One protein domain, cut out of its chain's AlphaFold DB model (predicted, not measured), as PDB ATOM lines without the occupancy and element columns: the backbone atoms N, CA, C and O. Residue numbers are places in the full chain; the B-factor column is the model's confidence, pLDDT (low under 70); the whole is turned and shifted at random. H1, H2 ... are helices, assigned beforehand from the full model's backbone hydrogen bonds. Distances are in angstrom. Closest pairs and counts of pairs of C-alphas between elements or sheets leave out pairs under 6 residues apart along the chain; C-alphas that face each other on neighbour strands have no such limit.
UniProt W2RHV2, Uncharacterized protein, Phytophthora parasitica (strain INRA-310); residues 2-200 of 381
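AT A GLANCE: This is residues 2 to 200 of the 381 residues of an uncharacterized protein of Phytophthora parasitica (strain INRA-310) (UniProt W2RHV2). This is a long all-helix body in which H12 runs back beside H3, with a three-helix up-and-down bundle, H1, H2 and H3, toward one end and a looser group, H6, H10 and H11, toward the other. H4 packs on H3 and H6 near the middle, H7 packs on H11 at the far end, and H13 packs on H1, near where the printed part begins. The printed part has 199 residues with thirteen named helices, H1 to H13 in chain order, and no named strand. It is only just compact, close to loose, with a radius of gyration of the C-alphas of 19.3 A; it spans 63 by 35 by 32 A.

HOW THE PARTS SIT: H12, residues 173 to 192, touches H3, residues 40 to 55, at a shallow tilt of 8 degrees, opposite ways; their closest C-alphas, Leu 54 and Arg 177, are 5.6 A apart. H3 is the hub, touching four helices. It forms an up-and-down bundle, each helix running against the one before, with H1, residues 2 to 14, and H2, residues 18 to 30. H1 and H2 are a hairpin, closest at the C-alphas of Gly 9 and Ala 21, 4.5 A. H13, residues 196 to 200, touches H1, closest at Ala 7 and Lys 196, C-alphas 6.1 A apart. H3 also forms a hairpin with H4, residues 61 to 74, closest at the C-alphas of Ile 50 and Leu 64, 6.2 A. H5, residues 78 to 84, touches H12, with C-alphas 79 and 187 closest at 5.6 A. H4 touches H6, residues 87 to 100, at a steep tilt of 52 degrees, with C-alphas 61 and 96 closest at 5.9 A. H6 forms a second bundle, a group of helices side by side, with H10, residues 141 to 152, and H11, residues 158 to 169; C-alphas 91 and 169, the closest of H6 and H11, are 5.1 A apart. H7, residues 106 to 111, touches H11, with C-alphas 106 and 159 closest at 5.6 A. H8, residues 113 to 116, and H9, residues 123 to 132, touch no helix. Every O i to N i+4 pair is within hydrogen-bond range in the helices other than H8, which is too short for one.

IN THESE COORDINATES: H1 begins at C-alpha 2, (-24.600, -13.208, 55.688). H12 measures 27.8 A, H3 22.6 A, H6 20.1 A and H4 20.0 A. H13 ends at C-alpha 200, (-8.929, -7.105, 53.022).

THE WHOLE: The C-alphas farthest apart, Asp 156 and Ala 200, are 63.4 A apart. The printed part has no cut and no long link. Its mean pLDDT is 89.2; residues 134 to 139 are under 70.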
ATOM      1  N   ARG A   2     -23.996 -14.246  56.541       91.31
ATOM      2  CA  ARG A   2     -24.600 -13.208  55.688       91.31
ATOM      3  C   ARG A   2     -23.613 -12.148  55.184       91.31
ATOM      4  O   ARG A   2     -23.444 -12.008  53.985       91.31
ATOM      5  N   GLU A   3     -22.916 -11.457  56.085       91.00
ATOM      6  CA  GLU A   3     -21.986 -10.375  55.711       91.00
ATOM      7  C   GLU A   3     -20.862 -10.828  54.768       91.00
ATOM      8  O   GLU A   3     -20.419 -10.062  53.917       91.00
ATOM      9  N   ALA A   4     -20.409 -12.078  54.908       92.75
ATOM     10  CA  ALA A   4     -19.397 -12.654  54.029       92.75
ATOM     11  C   ALA A   4     -19.970 -12.921  52.631       92.75
ATOM     12  O   ALA A   4     -19.318 -12.604  51.643       92.75
ATOM     13  N   LEU A   5     -21.198 -13.445  52.546       94.56
ATOM     14  CA  LEU A   5     -21.903 -13.625  51.275       94.56
ATOM     15  C   LEU A   5     -22.141 -12.280  50.585       94.56
ATOM     16  O   LEU A   5     -21.809 -12.148  49.414       94.56
ATOM     17  N   GLU A   6     -22.624 -11.268  51.307       94.94
ATOM     18  CA  GLU A   6     -22.800  -9.924  50.750       94.94
ATOM     19  C   GLU A   6     -21.475  -9.351  50.228       94.94
ATOM     20  O   GLU A   6     -21.436  -8.887  49.095       94.94
ATOM     21  N   ALA A   7     -20.375  -9.454  50.987       94.44
ATOM     22  CA  ALA A   7     -19.060  -8.980  50.546       94.44
ATOM     23  C   ALA A   7     -18.540  -9.727  49.301       94.44
ATOM     24  O   ALA A   7     -17.940  -9.114  48.416       94.44
ATOM     25  N   CYS A   8     -18.779 -11.040  49.210       95.06
ATOM     26  CA  CYS A   8     -18.447 -11.830  48.025       95.06
ATOM     27  C   CYS A   8     -19.295 -11.421  46.816       95.06
ATOM     28  O   CYS A   8     -18.740 -11.191  45.746       95.06
ATOM     29  N   GLY A   9     -20.612 -11.288  46.978       95.38
ATOM     30  CA  GLY A   9     -21.514 -10.860  45.906       95.38
ATOM     31  C   GLY A   9     -21.182  -9.458  45.406       95.38
ATOM     32  O   GLY A   9     -21.073  -9.230  44.205       95.38
ATOM     33  N   GLU A  10     -20.914  -8.539  46.332       96.25
ATOM     34  CA  GLU A  10     -20.484  -7.173  46.051       96.25
ATOM     35  C   GLU A  10     -19.187  -7.134  45.221       96.25
ATOM     36  O   GLU A  10     -19.084  -6.363  44.263       96.25
ATOM     37  N   PHE A  11     -18.208  -7.982  45.550       95.62
ATOM     38  CA  PHE A  11     -16.956  -8.109  44.801       95.62
ATOM     39  C   PHE A  11     -17.141  -8.772  43.432       95.62
ATOM     40  O   PHE A  11     -16.578  -8.301  42.445       95.62
ATOM     41  N   LEU A  12     -17.952  -9.828  43.336       94.94
ATOM     42  CA  LEU A  12     -18.248 -10.473  42.055       94.94
ATOM     43  C   LEU A  12     -18.934  -9.498  41.094       94.94
ATOM     44  O   LEU A  12     -18.519  -9.384  39.943       94.94
ATOM     45  N   SER A  13     -19.899  -8.715  41.582       96.00
ATOM     46  CA  SER A  13     -20.499  -7.629  40.806       96.00
ATOM     47  C   SER A  13     -19.462  -6.590  40.373       96.00
ATOM     48  O   SER A  13     -19.446  -6.186  39.212       96.00
ATOM     49  N   ARG A  14     -18.543  -6.182  41.262       92.94
ATOM     50  CA  ARG A  14     -17.480  -5.210  40.941       92.94
ATOM     51  C   ARG A  14     -16.673  -5.634  39.709       92.94
ATOM     52  O   ARG A  14     -16.476  -4.824  38.797       92.94
ATOM     53  N   ILE A  15     -16.260  -6.900  39.661       91.62
ATOM     54  CA  ILE A  15     -15.444  -7.459  38.572       91.62
ATOM     55  C   ILE A  15     -16.260  -7.924  37.353       91.62
ATOM     56  O   ILE A  15     -15.676  -8.437  36.407       91.62
ATOM     57  N   GLY A  16     -17.589  -7.758  37.362       89.69
ATOM     58  CA  GLY A  16     -18.467  -8.155  36.255       89.69
ATOM     59  C   GLY A  16     -18.874  -9.634  36.245       89.69
ATOM     60  O   GLY A  16     -19.497 -10.089  35.291       89.69
ATOM     61  N   ALA A  17     -18.585 -10.397  37.301       93.12
ATOM     62  CA  ALA A  17     -18.976 -11.802  37.437       93.12
ATOM     63  C   ALA A  17     -20.444 -11.941  37.897       93.12
ATOM     64  O   ALA A  17     -20.735 -12.476  38.972       93.12
ATOM     65  N   LEU A  18     -21.375 -11.434  37.081       93.38
ATOM     66  CA  LEU A  18     -22.797 -11.307  37.419       93.38
ATOM     67  C   LEU A  18     -23.498 -12.635  37.701       93.38
ATOM     68  O   LEU A  18     -24.330 -12.687  38.598       93.38
ATOM     69  N   GLU A  19     -23.153 -13.715  37.003       93.06
ATOM     70  CA  GLU A  19     -23.737 -15.037  37.274       93.06
ATOM     71  C   GLU A  19     -23.445 -15.499  38.707       93.06
ATOM     72  O   GLU A  19     -24.348 -15.904  39.442       93.06
ATOM     73  N   GLY A  20     -22.187 -15.371  39.140       93.81
ATOM     74  CA  GLY A  20     -21.780 -15.709  40.502       93.81
ATOM     75  C   GLY A  20     -22.390 -14.765  41.538       93.81
ATOM     76  O   GLY A  20     -22.825 -15.205  42.602       93.81
ATOM     77  N   ALA A  21     -22.478 -13.475  41.214       95.69
ATOM     78  CA  ALA A  21     -23.143 -12.491  42.053       95.69
ATOM     79  C   ALA A  21     -24.638 -12.834  42.239       95.69
ATOM     80  O   ALA A  21     -25.124 -12.915  43.365       95.69
ATOM     81  N   ASN A  22     -25.354 -13.149  41.160       94.62
ATOM     82  CA  ASN A  22     -26.763 -13.541  41.202       94.62
ATOM     83  C   ASN A  22     -26.976 -14.835  41.995       94.62
ATOM     84  O   ASN A  22     -27.897 -14.903  42.806       94.62
ATOM     85  N   ALA A  23     -26.088 -15.823  41.853       96.44
ATOM     86  CA  ALA A  23     -26.138 -17.041  42.661       96.44
ATOM     87  C   ALA A  23     -26.020 -16.742  44.168       96.44
ATOM     88  O   ALA A  23     -26.732 -17.333  44.979       96.44
ATOM     89  N   ILE A  24     -25.167 -15.788  44.560       95.94
ATOM     90  CA  ILE A  24     -25.071 -15.334  45.955       95.94
ATOM     91  C   ILE A  24     -26.355 -14.630  46.402       95.94
ATOM     92  O   ILE A  24     -26.842 -14.902  47.500       95.94
ATOM     93  N   ALA A  25     -26.920 -13.752  45.569       94.44
ATOM     94  CA  ALA A  25     -28.184 -13.083  45.871       94.44
ATOM     95  C   ALA A  25     -29.328 -14.097  46.064       94.44
ATOM     96  O   ALA A  25     -30.113 -13.967  47.003       94.44
ATOM     97  N   GLU A  26     -29.383 -15.153  45.249       95.12
ATOM     98  CA  GLU A  26     -30.342 -16.248  45.420       95.12
ATOM     99  C   GLU A  26     -30.135 -17.032  46.718       95.12
ATOM    100  O   GLU A  26     -31.113 -17.430  47.350       95.12
ATOM    101  N   ILE A  27     -28.884 -17.292  47.114       95.94
ATOM    102  CA  ILE A  27     -28.585 -17.964  48.386       95.94
ATOM    103  C   ILE A  27     -29.100 -17.115  49.550       95.94
ATOM    104  O   ILE A  27     -29.798 -17.640  50.414       95.94
ATOM    105  N   LEU A  28     -28.807 -15.812  49.548       94.31
ATOM    106  CA  LEU A  28     -29.300 -14.876  50.561       94.31
ATOM    107  C   LEU A  28     -30.835 -14.867  50.607       94.31
ATOM    108  O   LEU A  28     -31.416 -15.046  51.677       94.31
ATOM    109  N   HIS A  29     -31.493 -14.803  49.447       94.12
ATOM    110  CA  HIS A  29     -32.951 -14.865  49.363       94.12
ATOM    111  C   HIS A  29     -33.520 -16.180  49.927       94.12
ATOM    112  O   HIS A  29     -34.450 -16.158  50.731       94.12
ATOM    113  N   LYS A  30     -32.925 -17.333  49.590       94.69
ATOM    114  CA  LYS A  30     -33.316 -18.652  50.133       94.69
ATOM    115  C   LYS A  30     -33.099 -18.761  51.646       94.69
ATOM    116  O   LYS A  30     -33.765 -19.565  52.293       94.69
ATOM    117  N   MET A  31     -32.196 -17.962  52.212       93.62
ATOM    118  CA  MET A  31     -31.977 -17.848  53.658       93.62
ATOM    119  C   MET A  31     -32.952 -16.879  54.350       93.62
ATOM    120  O   MET A  31     -32.885 -16.739  55.569       93.62
ATOM    121  N   GLY A  32     -33.856 -16.228  53.608       92.44
ATOM    122  CA  GLY A  32     -34.756 -15.200  54.135       92.44
ATOM    123  C   GLY A  32     -34.083 -13.840  54.345       92.44
ATOM    124  O   GLY A  32     -34.629 -12.992  55.043       92.44
ATOM    125  N   GLU A  33     -32.903 -13.629  53.760       88.88
ATOM    126  CA  GLU A  33     -32.118 -12.401  53.879       88.88
ATOM    127  C   GLU A  33     -32.225 -11.603  52.573       88.88
ATOM    128  O   GLU A  33     -31.488 -11.837  51.614       88.88
ATOM    129  N   GLU A  34     -33.163 -10.659  52.509       88.56
ATOM    130  CA  GLU A  34     -33.286  -9.770  51.352       88.56
ATOM    131  C   GLU A  34     -32.252  -8.639  51.388       88.56
ATOM    132  O   GLU A  34     -31.978  -8.022  52.421       88.56
ATOM    133  N   LEU A  35     -31.683  -8.337  50.220       88.06
ATOM    134  CA  LEU A  35     -30.766  -7.215  50.070       88.06
ATOM    135  C   LEU A  35     -31.538  -5.891  50.120       88.06
ATOM    136  O   LEU A  35     -32.373  -5.612  49.253       88.06
ATOM    137  N   SER A  36     -31.175  -5.039  51.083       88.31
ATOM    138  CA  SER A  36     -31.646  -3.648  51.155       88.31
ATOM    139  C   SER A  36     -31.462  -2.932  49.815       88.31
ATOM    140  O   SER A  36     -30.457  -3.142  49.136       88.31
ATOM    141  N   GLU A  37     -32.387  -2.041  49.456       84.69
ATOM    142  CA  GLU A  37     -32.297  -1.211  48.245       84.69
ATOM    143  C   GLU A  37     -31.038  -0.336  48.207       84.69
ATOM    144  O   GLU A  37     -30.505  -0.073  47.133       84.69
ATOM    145  N   SER A  38     -30.522   0.041  49.377       86.00
ATOM    146  CA  SER A  38     -29.278   0.799  49.552       86.00
ATOM    147  C   SER A  38     -28.019  -0.073  49.656       86.00
ATOM    148  O   SER A  38     -26.953   0.410  50.034       86.00
ATOM    149  N   SER A  39     -28.124  -1.377  49.385       90.88
ATOM    150  CA  SER A  39     -26.984  -2.288  49.474       90.88
ATOM    151  C   SER A  39     -25.949  -1.983  48.379       90.88
ATOM    152  O   SER A  39     -26.295  -2.036  47.193       90.88
ATOM    153  N   PRO A  40     -24.658  -1.795  48.732       92.81
ATOM    154  CA  PRO A  40     -23.573  -1.689  47.757       92.81
ATOM    155  C   PRO A  40     -23.530  -2.867  46.782       92.81
ATOM    156  O   PRO A  40     -23.167  -2.701  45.620       92.81
ATOM    157  N   PHE A  41     -23.960  -4.051  47.225       94.56
ATOM    158  CA  PHE A  41     -24.044  -5.229  46.375       94.56
ATOM    159  C   PHE A  41     -25.073  -5.035  45.247       94.56
ATOM    160  O   PHE A  41     -24.729  -5.200  44.073       94.56
ATOM    161  N   ARG A  42     -26.304  -4.605  45.559       93.19
ATOM    162  CA  ARG A  42     -27.331  -4.339  44.530       93.19
ATOM    163  C   ARG A  42     -26.885  -3.260  43.557       93.19
ATOM    164  O   ARG A  42     -27.071  -3.390  42.351       93.19
ATOM    165  N   TRP A  43     -26.266  -2.215  44.080       94.06
ATOM    166  CA  TRP A  43     -25.765  -1.117  43.275       94.06
ATOM    167  C   TRP A  43     -24.634  -1.528  42.332       94.06
ATOM    168  O   TRP A  43     -24.678  -1.205  41.146       94.06
ATOM    169  N   ARG A  44     -23.653  -2.304  42.806       95.12
ATOM    170  CA  ARG A  44     -22.611  -2.846  41.923       95.12
ATOM    171  C   ARG A  44     -23.170  -3.825  40.900       95.12
ATOM    172  O   ARG A  44     -22.680  -3.845  39.776       95.12
ATOM    173  N   ALA A  45     -24.193  -4.605  41.255       95.12
ATOM    174  CA  ALA A  45     -24.874  -5.474  40.296       95.12
ATOM    175  C   ALA A  45     -25.536  -4.653  39.176       95.12
ATOM    176  O   ALA A  45     -25.410  -5.004  38.006       95.12
ATOM    177  N   LEU A  46     -26.154  -3.513  39.508       94.88
ATOM    178  CA  LEU A  46     -26.701  -2.584  38.516       94.88
ATOM    179  C   LEU A  46     -25.603  -2.002  37.610       94.88
ATOM    180  O   LEU A  46     -25.740  -2.050  36.391       94.88
ATOM    181  N   PHE A  47     -24.486  -1.526  38.172       95.19
ATOM    182  CA  PHE A  47     -23.338  -1.065  37.374       95.19
ATOM    183  C   PHE A  47     -22.792  -2.144  36.439       95.19
ATOM    184  O   PHE A  47     -22.407  -1.846  35.311       95.19
ATOM    185  N   ALA A  48     -22.704  -3.385  36.911       95.38
ATOM    186  CA  ALA A  48     -22.234  -4.498  36.103       95.38
ATOM    187  C   ALA A  48     -23.216  -4.833  34.975       95.38
ATOM    188  O   ALA A  48     -22.773  -5.043  33.854       95.38
ATOM    189  N   ALA A  49     -24.527  -4.804  35.237       95.50
ATOM    190  CA  ALA A  49     -25.544  -5.050  34.214       95.50
ATOM    191  C   ALA A  49     -25.502  -3.983  33.110       95.50
ATOM    192  O   ALA A  49     -25.548  -4.310  31.930       95.50
ATOM    193  N   ILE A  50     -25.333  -2.712  33.489       96.25
ATOM    194  CA  ILE A  50     -25.167  -1.611  32.531       96.25
ATOM    195  C   ILE A  50     -23.896  -1.809  31.692       96.25
ATOM    196  O   ILE A  50     -23.925  -1.635  30.478       96.25
ATOM    197  N   ARG A  51     -22.773  -2.181  32.318       95.62
ATOM    198  CA  ARG A  51     -21.516  -2.447  31.596       95.62
ATOM    199  C   ARG A  51     -21.630  -3.637  30.643       95.62
ATOM    200  O   ARG A  51     -21.122  -3.548  29.536       95.62
ATOM    201  N   GLN A  52     -22.321  -4.702  31.046       94.50
ATOM    202  CA  GLN A  52     -22.578  -5.854  30.183       94.50
ATOM    203  C   GLN A  52     -23.403  -5.457  28.949       94.50
ATOM    204  O   GLN A  52     -23.084  -5.891  27.847       94.50
ATOM    205  N   GLU A  53     -24.407  -4.590  29.109       96.25
ATOM    206  CA  GLU A  53     -25.182  -4.067  27.975       96.25
ATOM    207  C   GLU A  53     -24.314  -3.232  27.018       96.25
ATOM    208  O   GLU A  53     -24.396  -3.369  25.801       96.25
ATOM    209  N   LEU A  54     -23.400  -2.417  27.556       95.38
ATOM    210  CA  LEU A  54     -22.443  -1.652  26.744       95.38
ATOM    211  C   LEU A  54     -21.451  -2.527  25.969       95.38
ATOM    212  O   LEU A  54     -20.792  -2.021  25.060       95.38
ATOM    213  N   GLU A  55     -21.329  -3.809  26.302       94.06
ATOM    214  CA  GLU A  55     -20.525  -4.792  25.571       94.06
ATOM    215  C   GLU A  55     -21.373  -5.645  24.609       94.06
ATOM    216  O   GLU A  55     -20.812  -6.327  23.751       94.06
ATOM    217  N   ALA A  56     -22.707  -5.594  24.707       94.62
ATOM    218  CA  ALA A  56     -23.620  -6.380  23.881       94.62
ATOM    219  C   ALA A  56     -23.724  -5.845  22.442       94.62
ATOM    220  O   ALA A  56     -23.670  -4.636  22.197       94.62
ATOM    221  N   ASP A  57     -23.904  -6.752  21.480       92.88
ATOM    222  CA  ASP A  57     -24.095  -6.421  20.065       92.88
ATOM    223  C   ASP A  57     -25.264  -7.235  19.466       92.88
ATOM    224  O   ASP A  57     -25.160  -8.465  19.382       92.88
ATOM    225  N   PRO A  58     -26.383  -6.591  19.069       92.06
ATOM    226  CA  PRO A  58     -26.664  -5.155  19.193       92.06
ATOM    227  C   PRO A  58     -26.906  -4.733  20.652       92.06
ATOM    228  O   PRO A  58     -27.326  -5.541  21.475       92.06
ATOM    229  N   MET A  59     -26.661  -3.455  20.954       95.25
ATOM    230  CA  MET A  59     -26.960  -2.861  22.263       95.25
ATOM    231  C   MET A  59     -28.433  -2.462  22.354       95.25
ATOM    232  O   MET A  59     -28.948  -1.748  21.490       95.25
ATOM    233  N   ASP A  60     -29.092  -2.868  23.432       95.31
ATOM    234  CA  ASP A  60     -30.438  -2.455  23.799       95.31
ATOM    235  C   ASP A  60     -30.399  -1.075  24.478       95.31
ATOM    236  O   ASP A  60     -30.196  -0.913  25.686       95.31
ATOM    237  N   VAL A  61     -30.601  -0.046  23.658       93.31
ATOM    238  CA  VAL A  61     -30.646   1.364  24.071       93.31
ATOM    239  C   VAL A  61     -31.776   1.636  25.071       93.31
ATOM    240  O   VAL A  61     -31.619   2.473  25.967       93.31
ATOM    241  N   VAL A  62     -32.907   0.935  24.947       91.88
ATOM    242  CA  VAL A  62     -34.065   1.109  25.834       91.88
ATOM    243  C   VAL A  62     -33.714   0.592  27.222       91.88
ATOM    244  O   VAL A  62     -33.857   1.332  28.202       91.88
ATOM    245  N   PHE A  63     -33.169  -0.623  27.295       93.44
ATOM    246  CA  PHE A  63     -32.693  -1.220  28.539       93.44
ATOM    247  C   PHE A  63     -31.595  -0.372  29.188       93.44
ATOM    248  O   PHE A  63     -31.676  -0.059  30.380       93.44
ATOM    249  N   LEU A  64     -30.590   0.055  28.416       95.50
ATOM    250  CA  LEU A  64     -29.491   0.884  28.911       95.50
ATOM    251  C   LEU A  64     -30.002   2.183  29.553       95.50
ATOM    252  O   LEU A  64     -29.586   2.542  30.660       95.50
ATOM    253  N   PHE A  65     -30.938   2.863  28.891       93.69
ATOM    254  CA  PHE A  65     -31.565   4.074  29.411       93.69
ATOM    255  C   PHE A  65     -32.298   3.835  30.733       93.69
ATOM    256  O   PHE A  65     -32.077   4.561  31.706       93.69
ATOM    257  N   GLU A  66     -33.135   2.800  30.803       91.56
ATOM    258  CA  GLU A  66     -33.904   2.481  32.009       91.56
ATOM    259  C   GLU A  66     -33.000   2.156  33.197       91.56
ATOM    260  O   GLU A  66     -33.242   2.613  34.318       91.56
ATOM    261  N   ARG A  67     -31.913   1.414  32.960       93.62
ATOM    262  CA  ARG A  67     -30.946   1.084  34.011       93.62
ATOM    263  C   ARG A  67     -30.167   2.304  34.492       93.62
ATOM    264  O   ARG A  67     -29.898   2.398  35.690       93.62
ATOM    265  N   LEU A  68     -29.862   3.262  33.618       92.50
ATOM    266  CA  LEU A  68     -29.254   4.534  34.019       92.50
ATOM    267  C   LEU A  68     -30.210   5.400  34.849       92.50
ATOM    268  O   LEU A  68     -29.789   5.968  35.859       92.50
ATOM    269  N   LEU A  69     -31.498   5.459  34.493       89.44
ATOM    270  CA  LEU A  69     -32.503   6.125  35.328       89.44
ATOM    271  C   LEU A  69     -32.626   5.459  36.701       89.44
ATOM    272  O   LEU A  69     -32.627   6.145  37.725       89.44
ATOM    273  N   GLN A  70     -32.675   4.125  36.732       89.00
ATOM    274  CA  GLN A  70     -32.703   3.360  37.976       89.00
ATOM    275  C   GLN A  70     -31.470   3.657  38.839       89.00
ATOM    276  O   GLN A  70     -31.592   3.806  40.059       89.00
ATOM    277  N   LEU A  71     -30.292   3.771  38.223       89.44
ATOM    278  CA  LEU A  71     -29.056   4.106  38.922       89.44
ATOM    279  C   LEU A  71     -29.166   5.476  39.595       89.44
ATOM    280  O   LEU A  71     -28.898   5.587  40.786       89.44
ATOM    281  N   ASN A  72     -29.619   6.500  38.868       86.44
ATOM    282  CA  ASN A  72     -29.760   7.844  39.426       86.44
ATOM    283  C   ASN A  72     -30.799   7.920  40.547       86.44
ATOM    284  O   ASN A  72     -30.572   8.593  41.547       86.44
ATOM    285  N   ALA A  73     -31.921   7.216  40.392       85.75
ATOM    286  CA  ALA A  73     -32.990   7.204  41.383       85.75
ATOM    287  C   ALA A  73     -32.575   6.501  42.685       85.75
ATOM    288  O   ALA A  73     -32.963   6.924  43.769       85.75
ATOM    289  N   THR A  74     -31.799   5.420  42.582       86.25
ATOM    290  CA  THR A  74     -31.387   4.622  43.749       86.25
ATOM    291  C   THR A  74     -30.093   5.115  44.386       86.25
ATOM    292  O   THR A  74     -29.881   4.888  45.574       86.25
ATOM    293  N   MET A  75     -29.236   5.789  43.618       84.06
ATOM    294  CA  MET A  75     -27.928   6.264  44.054       84.06
ATOM    295  C   MET A  75     -27.573   7.608  43.386       84.06
ATOM    296  O   MET A  75     -26.701   7.670  42.509       84.06
ATOM    297  N   PRO A  76     -28.215   8.713  43.798       80.75
ATOM    298  CA  PRO A  76     -27.860  10.029  43.293       80.75
ATOM    299  C   PRO A  76     -26.467  10.436  43.793       80.75
ATOM    300  O   PRO A  76     -26.138  10.322  44.973       80.75
ATOM    301  N   SER A  77     -25.636  10.938  42.886       78.56
ATOM    302  CA  SER A  77     -24.301  11.465  43.173       78.56
ATOM    303  C   SER A  77     -24.003  12.656  42.257       78.56
ATOM    304  O   SER A  77     -24.609  12.793  41.195       78.56
ATOM    305  N   GLY A  78     -23.044  13.510  42.624       78.06
ATOM    306  CA  GLY A  78     -22.619  14.618  41.752       78.06
ATOM    307  C   GLY A  78     -22.212  14.142  40.345       78.06
ATOM    308  O   GLY A  78     -22.732  14.656  39.355       78.06
ATOM    309  N   PRO A  79     -21.358  13.107  40.224       79.44
ATOM    310  CA  PRO A  79     -21.039  12.492  38.939       79.44
ATOM    311  C   PRO A  79     -22.229  11.911  38.172       79.44
ATOM    312  O   PRO A  79     -22.268  12.049  36.950       79.44
ATOM    313  N   SER A  80     -23.195  11.270  38.847       79.88
ATOM    314  CA  SER A  80     -24.381  10.752  38.154       79.88
ATOM    315  C   SER A  80     -25.212  11.898  37.588       79.88
ATOM    316  O   SER A  80     -25.546  11.860  36.413       79.88
ATOM    317  N   GLN A  81     -25.443  12.969  38.350       81.81
ATOM    318  CA  GLN A  81     -26.142  14.169  37.869       81.81
ATOM    319  C   GLN A  81     -25.423  14.828  36.683       81.81
ATOM    320  O   GLN A  81     -26.060  15.275  35.727       81.81
ATOM    321  N   ALA A  82     -24.090  14.858  36.716       83.25
ATOM    322  CA  ALA A  82     -23.287  15.394  35.625       83.25
ATOM    323  C   ALA A  82     -23.408  14.551  34.342       83.25
ATOM    324  O   ALA A  82     -23.438  15.112  33.247       83.25
ATOM    325  N   LEU A  83     -23.550  13.222  34.458       87.75
ATOM    326  CA  LEU A  83     -23.803  12.339  33.313       87.75
ATOM    327  C   LEU A  83     -25.092  12.727  32.572       87.75
ATOM    328  O   LEU A  83     -25.069  12.794  31.345       87.75
ATOM    329  N   PHE A  84     -26.177  13.054  33.281       87.19
ATOM    330  CA  PHE A  84     -27.460  13.442  32.663       87.19
ATOM    331  C   PHE A  84     -27.415  14.762  31.887       87.19
ATOM    332  O   PHE A  84     -28.278  15.020  31.054       87.19
ATOM    333  N   ASN A  85     -26.391  15.584  32.119       86.06
ATOM    334  CA  ASN A  85     -26.136  16.809  31.361       86.06
ATOM    335  C   ASN A  85     -25.000  16.655  30.339       86.06
ATOM    336  O   ASN A  85     -24.518  17.648  29.795       86.06
ATOM    337  N   SER A  86     -24.544  15.425  30.091       87.69
ATOM    338  CA  SER A  86     -23.400  15.153  29.226       87.69
ATOM    339  C   SER A  86     -23.819  14.756  27.803       87.69
ATOM    340  O   SER A  86     -24.900  14.193  27.600       87.69
ATOM    341  N   PRO A  87     -22.919  14.919  26.813       91.25
ATOM    342  CA  PRO A  87     -23.134  14.407  25.460       91.25
ATOM    343  C   PRO A  87     -23.413  12.899  25.394       91.25
ATOM    344  O   PRO A  87     -24.088  12.452  24.474       91.25
ATOM    345  N   LEU A  88     -22.923  12.109  26.360       93.56
ATOM    346  CA  LEU A  88     -23.177  10.665  26.417       93.56
ATOM    347  C   LEU A  88     -24.657  10.369  26.668       93.56
ATOM    348  O   LEU A  88     -25.229   9.486  26.036       93.56
ATOM    349  N   PHE A  89     -25.285  11.118  27.572       93.19
ATOM    350  CA  PHE A  89     -26.704  10.940  27.851       93.19
ATOM    351  C   PHE A  89     -27.575  11.500  26.725       93.19
ATOM    352  O   PHE A  89     -28.565  10.875  26.358       93.19
ATOM    353  N   PHE A  90     -27.183  12.621  26.114       94.12
ATOM    354  CA  PHE A  90     -27.906  13.162  24.958       94.12
ATOM    355  C   PHE A  90     -27.856  12.227  23.748       94.12
ATOM    356  O   PHE A  90     -28.880  12.048  23.095       94.12
ATOM    357  N   HIS A  91     -26.716  11.575  23.496       95.81
ATOM    358  CA  HIS A  91     -26.626  10.499  22.510       95.81
ATOM    359  C   HIS A  91     -27.628   9.378  22.812       95.81
ATOM    360  O   HIS A  91     -28.421   9.005  21.955       95.81
ATOM    361  N   LEU A  92     -27.642   8.885  24.052       95.44
ATOM    362  CA  LEU A  92     -28.556   7.818  24.453       95.44
ATOM    363  C   LEU A  92     -30.031   8.211  24.279       95.44
ATOM    364  O   LEU A  92     -30.837   7.392  23.847       95.44
ATOM    365  N   LEU A  93     -30.381   9.464  24.586       94.25
ATOM    366  CA  LEU A  93     -31.727   9.992  24.377       94.25
ATOM    367  C   LEU A  93     -32.117  10.021  22.900       94.25
ATOM    368  O   LEU A  93     -33.207   9.560  22.568       94.25
ATOM    369  N   VAL A  94     -31.251  10.534  22.015       95.00
ATOM    370  CA  VAL A  94     -31.585  10.568  20.582       95.00
ATOM    371  C   VAL A  94     -31.696   9.171  19.990       95.00
ATOM    372  O   VAL A  94     -32.586   8.946  19.178       95.00
ATOM    373  N   GLU A  95     -30.867   8.216  20.417       95.19
ATOM    374  CA  GLU A  95     -30.999   6.829  19.959       95.19
ATOM    375  C   GLU A  95     -32.275   6.176  20.512       95.19
ATOM    376  O   GLU A  95     -32.976   5.482  19.780       95.19
ATOM    377  N   ARG A  96     -32.657   6.460  21.765       93.25
ATOM    378  CA  ARG A  96     -33.928   5.982  22.335       93.25
ATOM    379  C   ARG A  96     -35.134   6.531  21.575       93.25
ATOM    380  O   ARG A  96     -36.066   5.786  21.293       93.25
ATOM    381  N   PHE A  97     -35.124   7.815  21.230       92.56
ATOM    382  CA  PHE A  97     -36.184   8.414  20.418       92.56
ATOM    383  C   PHE A  97     -36.159   7.902  18.974       92.56
ATOM    384  O   PHE A  97     -37.216   7.699  18.389       92.56
ATOM    385  N   ALA A  98     -34.981   7.610  18.414       92.06
ATOM    386  CA  ALA A  98     -34.866   7.019  17.085       92.06
ATOM    387  C   ALA A  98     -35.566   5.656  16.992       92.06
ATOM    388  O   ALA A  98     -36.212   5.396  15.982       92.06
ATOM    389  N   VAL A  99     -35.501   4.834  18.048       90.94
ATOM    390  CA  VAL A  99     -36.262   3.573  18.136       90.94
ATOM    391  C   VAL A  99     -37.770   3.832  18.058       90.94
ATOM    392  O   VAL A  99     -38.479   3.130  17.345       90.94
ATOM    393  N   ALA A 100     -38.270   4.866  18.736       87.56
ATOM    394  CA  ALA A 100     -39.692   5.217  18.703       87.56
ATOM    395  C   ALA A 100     -40.150   5.804  17.351       87.56
ATOM    396  O   ALA A 100     -41.328   5.727  17.017       87.56
ATOM    397  N   PHE A 101     -39.229   6.362  16.561       88.88
ATOM    398  CA  PHE A 101     -39.506   6.892  15.220       88.88
ATOM    399  C   PHE A 101     -39.159   5.927  14.083       88.88
ATOM    400  O   PHE A 101     -39.194   6.313  12.907       88.88
ATOM    401  N   GLU A 102     -38.775   4.696  14.408       87.31
ATOM    402  CA  GLU A 102     -38.361   3.715  13.418       87.31
ATOM    403  C   GLU A 102     -39.510   3.413  12.439       87.31
ATOM    404  O   GLU A 102     -40.640   3.136  12.829       87.31
ATOM    405  N   GLY A 103     -39.218   3.479  11.137       84.00
ATOM    406  CA  GLY A 103     -40.192   3.185  10.082       84.00
ATOM    407  C   GLY A 103     -41.121   4.339   9.685       84.00
ATOM    408  O   GLY A 103     -41.897   4.164   8.748       84.00
ATOM    409  N   LEU A 104     -41.023   5.512  10.322       87.00
ATOM    410  CA  LEU A 104     -41.772   6.705   9.915       87.00
ATOM    411  C   LEU A 104     -41.080   7.413   8.741       87.00
ATOM    412  O   LEU A 104     -39.958   7.920   8.888       87.00
ATOM    413  N   ASP A 105     -41.754   7.474   7.593       88.44
ATOM    414  CA  ASP A 105     -41.344   8.325   6.471       88.44
ATOM    415  C   ASP A 105     -41.668   9.808   6.734       88.44
ATOM    416  O   ASP A 105     -42.240  10.160   7.764       88.44
ATOM    417  N   ALA A 106     -41.250  10.702   5.834       89.31
ATOM    418  CA  ALA A 106     -41.424  12.142   6.024       89.31
ATOM    419  C   ALA A 106     -42.902  12.572   6.071       89.31
ATOM    420  O   ALA A 106     -43.251  13.461   6.848       89.31
ATOM    421  N   GLU A 107     -43.772  11.936   5.277       88.25
ATOM    422  CA  GLU A 107     -45.201  12.261   5.245       88.25
ATOM    423  C   GLU A 107     -45.879  11.846   6.551       88.25
ATOM    424  O   GLU A 107     -46.588  12.652   7.157       88.25
ATOM    425  N   LEU A 108     -45.617  10.625   7.020       87.31
ATOM    426  CA  LEU A 108     -46.168  10.102   8.264       87.31
ATOM    427  C   LEU A 108     -45.616  10.857   9.477       87.31
ATOM    428  O   LEU A 108     -46.378  11.233  10.361       87.31
ATOM    429  N   PHE A 109     -44.315  11.169   9.481       88.69
ATOM    430  CA  PHE A 109     -43.688  11.948  10.551       88.69
ATOM    431  C   PHE A 109     -44.295  13.353  10.677       88.69
ATOM    432  O   PHE A 109     -44.449  13.867  11.781       88.69
ATOM    433  N   LYS A 110     -44.652  13.978   9.548       86.88
ATOM    434  CA  LYS A 110     -45.320  15.285   9.514       86.88
ATOM    435  C   LYS A 110     -46.797  15.194   9.881       86.88
ATOM    436  O   LYS A 110     -47.298  16.072  10.570       86.88
ATOM    437  N   LEU A 111     -47.497  14.151   9.436       86.50
ATOM    438  CA  LEU A 111     -48.910  13.944   9.759       86.50
ATOM    439  C   LEU A 111     -49.120  13.687  11.255       86.50
ATOM    440  O   LEU A 111     -50.084  14.180  11.835       86.50
ATOM    441  N   GLU A 112     -48.217  12.922  11.866       84.44
ATOM    442  CA  GLU A 112     -48.290  12.529  13.270       84.44
ATOM    443  C   GLU A 112     -47.482  13.457  14.186       84.44
ATOM    444  O   GLU A 112     -47.400  13.184  15.377       84.44
ATOM    445  N   SER A 113     -46.894  14.556  13.696       82.19
ATOM    446  CA  SER A 113     -45.963  15.396  14.476       82.19
ATOM    447  C   SER A 113     -46.520  15.832  15.836       82.19
ATOM    448  O   SER A 113     -45.801  15.816  16.837       82.19
ATOM    449  N   ASP A 114     -47.815  16.156  15.880       76.88
ATOM    450  CA  ASP A 114     -48.535  16.550  17.095       76.88
ATOM    451  C   ASP A 114     -48.681  15.391  18.097       76.88
ATOM    452  O   ASP A 114     -48.712  15.607  19.309       76.88
ATOM    453  N   GLU A 115     -48.738  14.153  17.609       80.88
ATOM    454  CA  GLU A 115     -48.867  12.927  18.403       80.88
ATOM    455  C   GLU A 115     -47.505  12.284  18.715       80.88
ATOM    456  O   GLU A 115     -47.369  11.609  19.734       80.88
ATOM    457  N   LEU A 116     -46.463  12.542  17.917       79.00
ATOM    458  CA  LEU A 116     -45.132  11.941  18.067       79.00
ATOM    459  C   LEU A 116     -44.426  12.359  19.354       79.00
ATOM    460  O   LEU A 116     -43.755  11.544  19.988       79.00
ATOM    461  N   CYS A 117     -44.618  13.597  19.805       72.75
ATOM    462  CA  CYS A 117     -44.118  14.020  21.116       72.75
ATOM    463  C   CYS A 117     -44.847  13.330  22.292       72.75
ATOM    464  O   CYS A 117     -44.385  13.382  23.436       72.75
ATOM    465  N   HIS A 118     -45.968  12.668  21.996       77.00
ATOM    466  CA  HIS A 118     -46.794  11.890  22.908       77.00
ATOM    467  C   HIS A 118     -46.722  10.376  22.653       77.00
ATOM    468  O   HIS A 118     -47.433   9.620  23.315       77.00
ATOM    469  N   ALA A 119     -45.871   9.934  21.722       79.56
ATOM    470  CA  ALA A 119     -45.722   8.528  21.385       79.56
ATOM    471  C   ALA A 119     -45.201   7.716  22.578       79.56
ATOM    472  O   ALA A 119     -44.413   8.210  23.399       79.56
ATOM    473  N   GLU A 120     -45.629   6.452  22.634       75.56
ATOM    474  CA  GLU A 120     -45.186   5.485  23.637       75.56
ATOM    475  C   GLU A 120     -43.654   5.376  23.609       75.56
ATOM    476  O   GLU A 120     -43.028   5.209  22.563       75.56
ATOM    477  N   GLY A 121     -43.038   5.520  24.776       78.00
ATOM    478  CA  GLY A 121     -41.594   5.533  24.953       78.00
ATOM    479  C   GLY A 121     -40.972   6.928  24.888       78.00
ATOM    480  O   GLY A 121     -39.923   7.123  25.499       78.00
ATOM    481  N   ILE A 122     -41.589   7.922  24.242       85.19
ATOM    482  CA  ILE A 122     -41.076   9.305  24.200       85.19
ATOM    483  C   ILE A 122     -41.670  10.129  25.328       85.19
ATOM    484  O   ILE A 122     -40.930  10.753  26.096       85.19
ATOM    485  N   TYR A 123     -42.995  10.116  25.449       83.19
ATOM    486  CA  TYR A 123     -43.688  10.901  26.461       83.19
ATOM    487  C   TYR A 123     -43.272  10.481  27.869       83.19
ATOM    488  O   TYR A 123     -42.863  11.320  28.672       83.19
ATOM    489  N   GLU A 124     -43.290   9.176  28.144       85.00
ATOM    490  CA  GLU A 124     -42.895   8.611  29.433       85.00
ATOM    491  C   GLU A 124     -41.445   8.959  29.755       85.00
ATOM    492  O   GLU A 124     -41.125   9.285  30.892       85.00
ATOM    493  N   THR A 125     -40.569   8.957  28.748       86.56
ATOM    494  CA  THR A 125     -39.166   9.349  28.911       86.56
ATOM    495  C   THR A 125     -39.032  10.810  29.307       86.56
ATOM    496  O   THR A 125     -38.333  11.119  30.269       86.56
ATOM    497  N   CYS A 126     -39.719  11.708  28.600       85.81
ATOM    498  CA  CYS A 126     -39.698  13.134  28.907       85.81
ATOM    499  C   CYS A 126     -40.262  13.422  30.306       85.81
ATOM    500  O   CYS A 126     -39.656  14.183  31.057       85.81
ATOM    501  N   VAL A 127     -41.375  12.780  30.682       84.69
ATOM    502  CA  VAL A 127     -41.976  12.913  32.020       84.69
ATOM    503  C   VAL A 127     -41.033  12.381  33.098       84.69
ATOM    504  O   VAL A 127     -40.778  13.068  34.081       84.69
ATOM    505  N   LEU A 128     -40.441  11.199  32.898       82.69
ATOM    506  CA  LEU A 128     -39.479  10.628  33.843       82.69
ATOM    507  C   LEU A 128     -38.271  11.542  34.053       82.69
ATOM    508  O   LEU A 128     -37.804  11.683  35.181       82.69
ATOM    509  N   ILE A 129     -37.764  12.170  32.991       84.12
ATOM    510  CA  ILE A 129     -36.654  13.123  33.092       84.12
ATOM    511  C   ILE A 129     -37.069  14.351  33.904       84.12
ATOM    512  O   ILE A 129     -36.348  14.740  34.826       84.12
ATOM    513  N   GLN A 130     -38.236  14.922  33.610       81.69
ATOM    514  CA  GLN A 130     -38.754  16.078  34.338       81.69
ATOM    515  C   GLN A 130     -38.937  15.772  35.832       81.69
ATOM    516  O   GLN A 130     -38.456  16.529  36.672       81.69
ATOM    517  N   ASP A 131     -39.536  14.626  36.162       79.69
ATOM    518  CA  ASP A 131     -39.854  14.243  37.541       79.69
ATOM    519  C   ASP A 131     -38.633  13.790  38.358       79.69
ATOM    520  O   ASP A 131     -38.647  13.891  39.585       79.69
ATOM    521  N   LYS A 132     -37.609  13.203  37.721       71.44
ATOM    522  CA  LYS A 132     -36.495  12.527  38.427       71.44
ATOM    523  C   LYS A 132     -35.137  13.190  38.278       71.44
ATOM    524  O   LYS A 132     -34.224  12.854  39.031       71.44
ATOM    525  N   ILE A 133     -34.962  14.050  37.281       75.00
ATOM    526  CA  ILE A 133     -33.655  14.623  36.936       75.00
ATOM    527  C   ILE A 133     -33.696  16.155  36.982       75.00
ATOM    528  O   ILE A 133     -32.693  16.774  37.335       75.00
ATOM    529  N   GLU A 134     -34.835  16.781  36.682       69.44
ATOM    530  CA  GLU A 134     -34.936  18.237  36.526       69.44
ATOM    531  C   GLU A 134     -35.507  19.002  37.735       69.44
ATOM    532  O   GLU A 134     -35.926  20.145  37.571       69.44
ATOM    533  N   GLU A 135     -35.437  18.460  38.961       62.66
ATOM    534  CA  GLU A 135     -35.935  19.122  40.194       62.66
ATOM    535  C   GLU A 135     -35.349  20.534  40.464       62.66
ATOM    536  O   GLU A 135     -35.854  21.259  41.316       62.66
ATOM    537  N   SER A 136     -34.292  20.958  39.756       57.94
ATOM    538  CA  SER A 136     -33.640  22.264  39.954       57.94
ATOM    539  C   SER A 136     -34.110  23.348  38.971       57.94
ATOM    540  O   SER A 136     -34.208  23.119  37.765       57.94
ATOM    541  N   ASP A 137     -34.290  24.580  39.459       55.34
ATOM    542  CA  ASP A 137     -34.725  25.751  38.672       55.34
ATOM    543  C   ASP A 137     -33.672  26.301  37.689       55.34
ATOM    544  O   ASP A 137     -33.951  27.214  36.914       55.34
ATOM    545  N   THR A 138     -32.457  25.747  37.662       60.19
ATOM    546  CA  THR A 138     -31.396  26.243  36.768       60.19
ATOM    547  C   THR A 138     -31.617  25.753  35.332       60.19
ATOM    548  O   THR A 138     -32.146  24.660  35.104       60.19
ATOM    549  N   GLU A 139     -31.233  26.565  34.345       64.88
ATOM    550  CA  GLU A 139     -31.301  26.216  32.924       64.88
ATOM    551  C   GLU A 139     -30.212  25.178  32.585       64.88
ATOM    552  O   GLU A 139     -29.068  25.517  32.277       64.88
ATOM    553  N   SER A 140     -30.548  23.893  32.712       80.00
ATOM    554  CA  SER A 140     -29.631  22.782  32.455       80.00
ATOM    555  C   SER A 140     -29.456  22.522  30.951       80.00
ATOM    556  O   SER A 140     -30.295  22.895  30.124       80.00
ATOM    557  N   GLY A 141     -28.358  21.858  30.572       84.56
ATOM    558  CA  GLY A 141     -28.159  21.412  29.188       84.56
ATOM    559  C   GLY A 141     -29.278  20.470  28.730       84.56
ATOM    560  O   GLY A 141     -29.715  20.548  27.586       84.56
ATOM    561  N   LEU A 142     -29.793  19.652  29.652       86.69
ATOM    562  CA  LEU A 142     -30.922  18.757  29.414       86.69
ATOM    563  C   LEU A 142     -32.227  19.515  29.120       86.69
ATOM    564  O   LEU A 142     -32.899  19.187  28.144       86.69
ATOM    565  N   LYS A 143     -32.520  20.610  29.839       86.06
ATOM    566  CA  LYS A 143     -33.668  21.482  29.528       86.06
ATOM    567  C   LYS A 143     -33.563  22.067  28.125       86.06
ATOM    568  O   LYS A 143     -34.539  22.075  27.380       86.06
ATOM    569  N   LYS A 144     -32.368  22.527  27.737       89.25
ATOM    570  CA  LYS A 144     -32.114  23.047  26.382       89.25
ATOM    571  C   LYS A 144     -32.306  21.961  25.327       89.25
ATOM    572  O   LYS A 144     -32.934  22.225  24.303       89.25
ATOM    573  N   PHE A 145     -31.821  20.751  25.597       92.56
ATOM    574  CA  PHE A 145     -31.999  19.592  24.728       92.56
ATOM    575  C   PHE A 145     -33.487  19.284  24.524       92.56
ATOM    576  O   PHE A 145     -33.948  19.273  23.387       92.56
ATOM    577  N   LEU A 146     -34.257  19.121  25.607       90.69
ATOM    578  CA  LEU A 146     -35.686  18.794  25.541       90.69
ATOM    579  C   LEU A 146     -36.516  19.911  24.896       90.69
ATOM    580  O   LEU A 146     -37.420  19.635  24.107       90.69
ATOM    581  N   ALA A 147     -36.196  21.175  25.181       90.19
ATOM    582  CA  ALA A 147     -36.849  22.313  24.539       90.19
ATOM    583  C   ALA A 147     -36.561  22.359  23.032       90.19
ATOM    584  O   ALA A 147     -37.464  22.621  22.241       90.19
ATOM    585  N   THR A 148     -35.319  22.079  22.630       92.69
ATOM    586  CA  THR A 148     -34.940  22.008  21.210       92.69
ATOM    587  C   THR A 148     -35.639  20.846  20.521       92.69
ATOM    588  O   THR A 148     -36.220  21.044  19.460       92.69
ATOM    589  N   PHE A 149     -35.663  19.675  21.159       92.44
ATOM    590  CA  PHE A 149     -36.381  18.504  20.667       92.44
ATOM    591  C   PHE A 149     -37.860  18.818  20.427       92.44
ATOM    592  O   PHE A 149     -38.377  18.555  19.348       92.44
ATOM    593  N   LYS A 150     -38.531  19.464  21.387       90.19
ATOM    594  CA  LYS A 150     -39.943  19.836  21.241       90.19
ATOM    595  C   LYS A 150     -40.185  20.774  20.049       90.19
ATOM    596  O   LYS A 150     -41.167  20.605  19.338       90.19
ATOM    597  N   ARG A 151     -39.277  21.725  19.805       92.00
ATOM    598  CA  ARG A 151     -39.381  22.687  18.694       92.00
ATOM    599  C   ARG A 151     -39.241  22.059  17.308       92.00
ATOM    600  O   ARG A 151     -39.638  22.703  16.341       92.00
ATOM    601  N   ILE A 152     -38.701  20.842  17.194       92.12
ATOM    602  CA  ILE A 152     -38.598  20.118  15.914       92.12
ATOM    603  C   ILE A 152     -39.986  19.909  15.307       92.12
ATOM    604  O   ILE A 152     -40.169  20.122  14.113       92.12
ATOM    605  N   PHE A 153     -40.969  19.560  16.137       88.75
ATOM    606  CA  PHE A 153     -42.339  19.275  15.703       88.75
ATOM    607  C   PHE A 153     -43.141  20.535  15.348       88.75
ATOM    608  O   PHE A 153     -44.227  20.430  14.799       88.75
ATOM    609  N   GLU A 154     -42.602  21.723  15.637       89.25
ATOM    610  CA  GLU A 154     -43.188  23.015  15.263       89.25
ATOM    611  C   GLU A 154     -42.671  23.513  13.895       89.25
ATOM    612  O   GLU A 154     -43.105  24.565  13.428       89.25
ATOM    613  N   GLN A 155     -41.719  22.804  13.270       89.50
ATOM    614  CA  GLN A 155     -41.122  23.185  11.984       89.50
ATOM    615  C   GLN A 155     -41.927  22.663  10.787       89.50
ATOM    616  O   GLN A 155     -42.612  21.647  10.879       89.50
ATOM    617  N   ASP A 156     -41.766  23.317   9.632       88.25
ATOM    618  CA  ASP A 156     -42.435  22.928   8.383       88.25
ATOM    619  C   ASP A 156     -41.992  21.545   7.875       88.25
ATOM    620  O   ASP A 156     -42.814  20.781   7.367       88.25
ATOM    621  N   GLU A 157     -40.709  21.208   8.035       91.38
ATOM    622  CA  GLU A 157     -40.120  19.914   7.661       91.38
ATOM    623  C   GLU A 157     -39.529  19.226   8.907       91.38
ATOM    624  O   GLU A 157     -38.312  19.240   9.135       91.38
ATOM    625  N   PRO A 158     -40.387  18.648   9.773       91.31
ATOM    626  CA  PRO A 158     -39.980  18.146  11.084       91.31
ATOM    627  C   PRO A 158     -39.074  16.911  10.990       91.31
ATOM    628  O   PRO A 158     -38.240  16.698  11.869       91.31
ATOM    629  N   LYS A 159     -39.179  16.119   9.911       92.06
ATOM    630  CA  LYS A 159     -38.328  14.941   9.691       92.06
ATOM    631  C   LYS A 159     -36.870  15.327   9.428       92.06
ATOM    632  O   LYS A 159     -35.985  14.807  10.102       92.06
ATOM    633  N   ASP A 160     -36.626  16.271   8.523       93.31
ATOM    634  CA  ASP A 160     -35.274  16.762   8.219       93.31
ATOM    635  C   ASP A 160     -34.644  17.421   9.456       93.31
ATOM    636  O   ASP A 160     -33.471  17.210   9.775       93.31
ATOM    637  N   CYS A 161     -35.453  18.178  10.206       94.56
ATOM    638  CA  CYS A 161     -35.036  18.783  11.469       94.56
ATOM    639  C   CYS A 161     -34.681  17.721  12.526       94.56
ATOM    640  O   CYS A 161     -33.687  17.878  13.239       94.56
ATOM    641  N   TRP A 162     -35.454  16.633  12.614       94.50
ATOM    642  CA  TRP A 162     -35.156  15.482  13.469       94.50
ATOM    643  C   TRP A 162     -33.850  14.791  13.070       94.50
ATOM    644  O   TRP A 162     -33.029  14.501  13.939       94.50
ATOM    645  N   GLU A 163     -33.621  14.551  11.780       95.06
ATOM    646  CA  GLU A 163     -32.400  13.898  11.299       95.06
ATOM    647  C   GLU A 163     -31.153  14.745  11.580       95.06
ATOM    648  O   GLU A 163     -30.162  14.231  12.104       95.06
ATOM    649  N   ALA A 164     -31.230  16.058  11.344       95.94
ATOM    650  CA  ALA A 164     -30.165  16.994  11.697       95.94
ATOM    651  C   ALA A 164     -29.917  17.046  13.216       95.94
ATOM    652  O   ALA A 164     -28.767  17.073  13.663       95.94
ATOM    653  N   PHE A 165     -30.985  17.028  14.020       96.12
ATOM    654  CA  PHE A 165     -30.889  16.982  15.478       96.12
ATOM    655  C   PHE A 165     -30.243  15.679  15.958       96.12
ATOM    656  O   PHE A 165     -29.335  15.712  16.787       96.12
ATOM    657  N   ARG A 166     -30.654  14.530  15.415       95.44
ATOM    658  CA  ARG A 166     -30.057  13.233  15.741       95.44
ATOM    659  C   ARG A 166     -28.568  13.226  15.410       95.44
ATOM    660  O   ARG A 166     -27.778  12.852  16.270       95.44
ATOM    661  N   GLU A 167     -28.179  13.688  14.224       95.25
ATOM    662  CA  GLU A 167     -26.771  13.738  13.805       95.25
ATOM    663  C   GLU A 167     -25.922  14.651  14.707       95.25
ATOM    664  O   GLU A 167     -24.782  14.321  15.038       95.25
ATOM    665  N   LEU A 168     -26.488  15.766  15.186       95.12
ATOM    666  CA  LEU A 168     -25.808  16.681  16.109       95.12
ATOM    667  C   LEU A 168     -25.385  15.997  17.420       95.12
ATOM    668  O   LEU A 168     -24.294  16.266  17.936       95.12
ATOM    669  N   TYR A 169     -26.236  15.121  17.958       94.31
ATOM    670  CA  TYR A 169     -25.984  14.393  19.208       94.31
ATOM    671  C   TYR A 169     -25.453  12.974  18.992       94.31
ATOM    672  O   TYR A 169     -25.110  12.290  19.959       94.31
ATOM    673  N   HIS A 170     -25.346  12.528  17.741       93.44
ATOM    674  CA  HIS A 170     -24.855  11.203  17.425       93.44
ATOM    675  C   HIS A 170     -23.365  11.072  17.771       93.44
ATOM    676  O   HIS A 170     -22.506  11.904  17.443       93.44
ATOM    677  N   LEU A 171     -23.044   9.980  18.455       92.56
ATOM    678  CA  LEU A 171     -21.693   9.575  18.783       92.56
ATOM    679  C   LEU A 171     -21.420   8.249  18.090       92.56
ATOM    680  O   LEU A 171     -22.272   7.372  18.028       92.56
ATOM    681  N   ASN A 172     -20.190   8.094  17.606       92.56
ATOM    682  CA  ASN A 172     -19.731   6.815  17.094       92.56
ATOM    683  C   ASN A 172     -19.846   5.742  18.191       92.56
ATOM    684  O   ASN A 172     -19.333   5.951  19.291       92.56
ATOM    685  N   ASP A 173     -20.442   4.598  17.854       89.50
ATOM    686  CA  ASP A 173     -20.768   3.515  18.791       89.50
ATOM    687  C   ASP A 173     -19.571   3.071  19.654       89.50
ATOM    688  O   ASP A 173     -19.631   3.097  20.884       89.50
ATOM    689  N   ALA A 174     -18.416   2.802  19.036       88.12
ATOM    690  CA  ALA A 174     -17.209   2.407  19.766       88.12
ATOM    691  C   ALA A 174     -16.719   3.497  20.741       88.12
ATOM    692  O   ALA A 174     -16.231   3.201  21.836       88.12
ATOM    693  N   SER A 175     -16.854   4.770  20.358       88.69
ATOM    694  CA  SER A 175     -16.499   5.899  21.225       88.69
ATOM    695  C   SER A 175     -17.493   6.052  22.376       88.69
ATOM    696  O   SER A 175     -17.069   6.214  23.520       88.69
ATOM    697  N   PHE A 176     -18.793   5.947  22.085       94.25
ATOM    698  CA  PHE A 176     -19.860   6.004  23.077       94.25
ATOM    699  C   PHE A 176     -19.685   4.921  24.144       94.25
ATOM    700  O   PHE A 176     -19.592   5.247  25.327       94.25
ATOM    701  N   ARG A 177     -19.545   3.652  23.739       94.19
ATOM    702  CA  ARG A 177     -19.393   2.514  24.662       94.19
ATOM    703  C   ARG A 177     -18.192   2.680  25.583       94.19
ATOM    704  O   ARG A 177     -18.304   2.521  26.801       94.19
ATOM    705  N   ARG A 178     -17.043   3.066  25.020       92.12
ATOM    706  CA  ARG A 178     -15.815   3.326  25.784       92.12
ATOM    707  C   ARG A 178     -16.019   4.428  26.823       92.12
ATOM    708  O   ARG A 178     -15.630   4.266  27.981       92.12
ATOM    709  N   ASP A 179     -16.576   5.561  26.409       89.62
ATOM    710  CA  ASP A 179     -16.657   6.745  27.261       89.62
ATOM    711  C   ASP A 179     -17.794   6.630  28.293       89.62
ATOM    712  O   ASP A 179     -17.600   7.021  29.446       89.62
ATOM    713  N   MET A 180     -18.904   5.963  27.958       95.00
ATOM    714  CA  MET A 180     -19.943   5.581  28.922       95.00
ATOM    715  C   MET A 180     -19.408   4.594  29.968       95.00
ATOM    716  O   MET A 180     -19.615   4.791  31.165       95.00
ATOM    717  N   THR A 181     -18.632   3.586  29.556       93.62
ATOM    718  CA  THR A 181     -17.992   2.644  30.493       93.62
ATOM    719  C   THR A 181     -17.080   3.371  31.485       93.62
ATOM    720  O   THR A 181     -17.115   3.103  32.690       93.62
ATOM    721  N   ARG A 182     -16.283   4.335  31.004       89.06
ATOM    722  CA  ARG A 182     -15.432   5.181  31.860       89.06
ATOM    723  C   ARG A 182     -16.247   6.023  32.837       89.06
ATOM    724  O   ARG A 182     -15.885   6.080  34.012       89.06
ATOM    725  N   ALA A 183     -17.333   6.645  32.374       88.69
ATOM    726  CA  ALA A 183     -18.220   7.422  33.232       88.69
ATOM    727  C   ALA A 183     -18.799   6.552  34.356       88.69
ATOM    728  O   ALA A 183     -18.701   6.919  35.525       88.69
ATOM    729  N   LEU A 184     -19.291   5.355  34.029       93.06
ATOM    730  CA  LEU A 184     -19.824   4.403  35.007       93.06
ATOM    731  C   LEU A 184     -18.781   3.962  36.032       93.06
ATOM    732  O   LEU A 184     -19.073   3.948  37.224       93.06
ATOM    733  N   CYS A 185     -17.552   3.667  35.598       88.62
ATOM    734  CA  CYS A 185     -16.465   3.308  36.512       88.62
ATOM    735  C   CYS A 185     -16.139   4.448  37.483       88.62
ATOM    736  O   CYS A 185     -15.831   4.208  38.651       88.62
ATOM    737  N   MET A 186     -16.201   5.694  37.010       87.38
ATOM    738  CA  MET A 186     -15.956   6.855  37.852       87.38
ATOM    739  C   MET A 186     -17.095   7.081  38.852       87.38
ATOM    740  O   MET A 186     -16.813   7.295  40.030       87.38
ATOM    741  N   ILE A 187     -18.357   6.997  38.418       88.06
ATOM    742  CA  ILE A 187     -19.521   7.115  39.311       88.06
ATOM    743  C   ILE A 187     -19.458   6.014  40.379       88.06
ATOM    744  O   ILE A 187     -19.546   6.313  41.567       88.06
ATOM    745  N   GLU A 188     -19.219   4.759  39.983       92.00
ATOM    746  CA  GLU A 188     -19.063   3.635  40.913       92.00
ATOM    747  C   GLU A 188     -17.947   3.906  41.934       92.00
ATOM    748  O   GLU A 188     -18.154   3.769  43.140       92.00
ATOM    749  N   SER A 189     -16.767   4.329  41.470       87.31
ATOM    750  CA  SER A 189     -15.616   4.574  42.341       87.31
ATOM    751  C   SER A 189     -15.831   5.738  43.304       87.31
ATOM    752  O   SER A 189     -15.341   5.672  44.431       87.31
ATOM    753  N   VAL A 190     -16.494   6.814  42.872       85.50
ATOM    754  CA  VAL A 190     -16.753   7.983  43.724       85.50
ATOM    755  C   VAL A 190     -17.805   7.655  44.774       85.50
ATOM    756  O   VAL A 190     -17.650   8.067  45.922       85.50
ATOM    757  N   THR A 191     -18.845   6.911  44.398       87.62
ATOM    758  CA  THR A 191     -19.976   6.673  45.295       87.62
ATOM    759  C   THR A 191     -19.768   5.476  46.220       87.62
ATOM    760  O   THR A 191     -20.185   5.529  47.374       87.62
ATOM    761  N   LEU A 192     -19.116   4.407  45.752       90.62
ATOM    762  CA  LEU A 192     -18.955   3.161  46.517       90.62
ATOM    763  C   LEU A 192     -17.527   2.903  46.994       90.62
ATOM    764  O   LEU A 192     -17.336   2.156  47.951       90.62
ATOM    765  N   GLY A 193     -16.522   3.481  46.334       89.25
ATOM    766  CA  GLY A 193     -15.121   3.185  46.631       89.25
ATOM    767  C   GLY A 193     -14.759   1.706  46.401       89.25
ATOM    768  O   GLY A 193     -15.413   1.031  45.598       89.25
ATOM    769  N   PRO A 194     -13.702   1.192  47.057       91.19
ATOM    770  CA  PRO A 194     -13.309  -0.216  46.982       91.19
ATOM    771  C   PRO A 194     -14.266  -1.138  47.758       91.19
ATOM    772  O   PRO A 194     -14.945  -0.729  48.698       91.19
ATOM    773  N   THR A 195     -14.318  -2.410  47.371       93.38
ATOM    774  CA  THR A 195     -15.066  -3.471  48.065       93.38
ATOM    775  C   THR A 195     -14.386  -3.843  49.392       93.38
ATOM    776  O   THR A 195     -13.176  -3.660  49.568       93.38
ATOM    777  N   LYS A 196     -15.123  -4.482  50.313       91.50
ATOM    778  CA  LYS A 196     -14.529  -5.059  51.537       91.50
ATOM    779  C   LYS A 196     -13.428  -6.085  51.237       91.50
ATOM    780  O   LYS A 196     -12.439  -6.139  51.962       91.50
ATOM    781  N   LEU A 197     -13.583  -6.883  50.179       90.62
ATOM    782  CA  LEU A 197     -12.586  -7.885  49.788       90.62
ATOM    783  C   LEU A 197     -11.335  -7.253  49.170       90.62
ATOM    784  O   LEU A 197     -10.237  -7.709  49.459       90.62
ATOM    785  N   GLU A 198     -11.471  -6.171  48.404       90.81
ATOM    786  CA  GLU A 198     -10.327  -5.404  47.882       90.81
ATOM    787  C   GLU A 198      -9.532  -4.736  49.014       90.81
ATOM    788  O   GLU A 198      -8.307  -4.658  48.945       90.81
ATOM    789  N   LEU A 199     -10.211  -4.288  50.074       90.38
ATOM    790  CA  LEU A 199      -9.561  -3.734  51.265       90.38
ATOM    791  C   LEU A 199      -8.866  -4.813  52.110       90.38
ATOM    792  O   LEU A 199      -7.777  -4.578  52.628       90.38
ATOM    793  N   ALA A 200      -9.485  -5.988  52.256       88.69
ATOM    794  CA  ALA A 200      -8.929  -7.105  53.022       88.69
ATOM    795  C   ALA A 200      -7.775  -7.812  52.293       88.69
ATOM    796  O   ALA A 200      -6.849  -8.312  52.932       88.69
TER     797      ALA A 200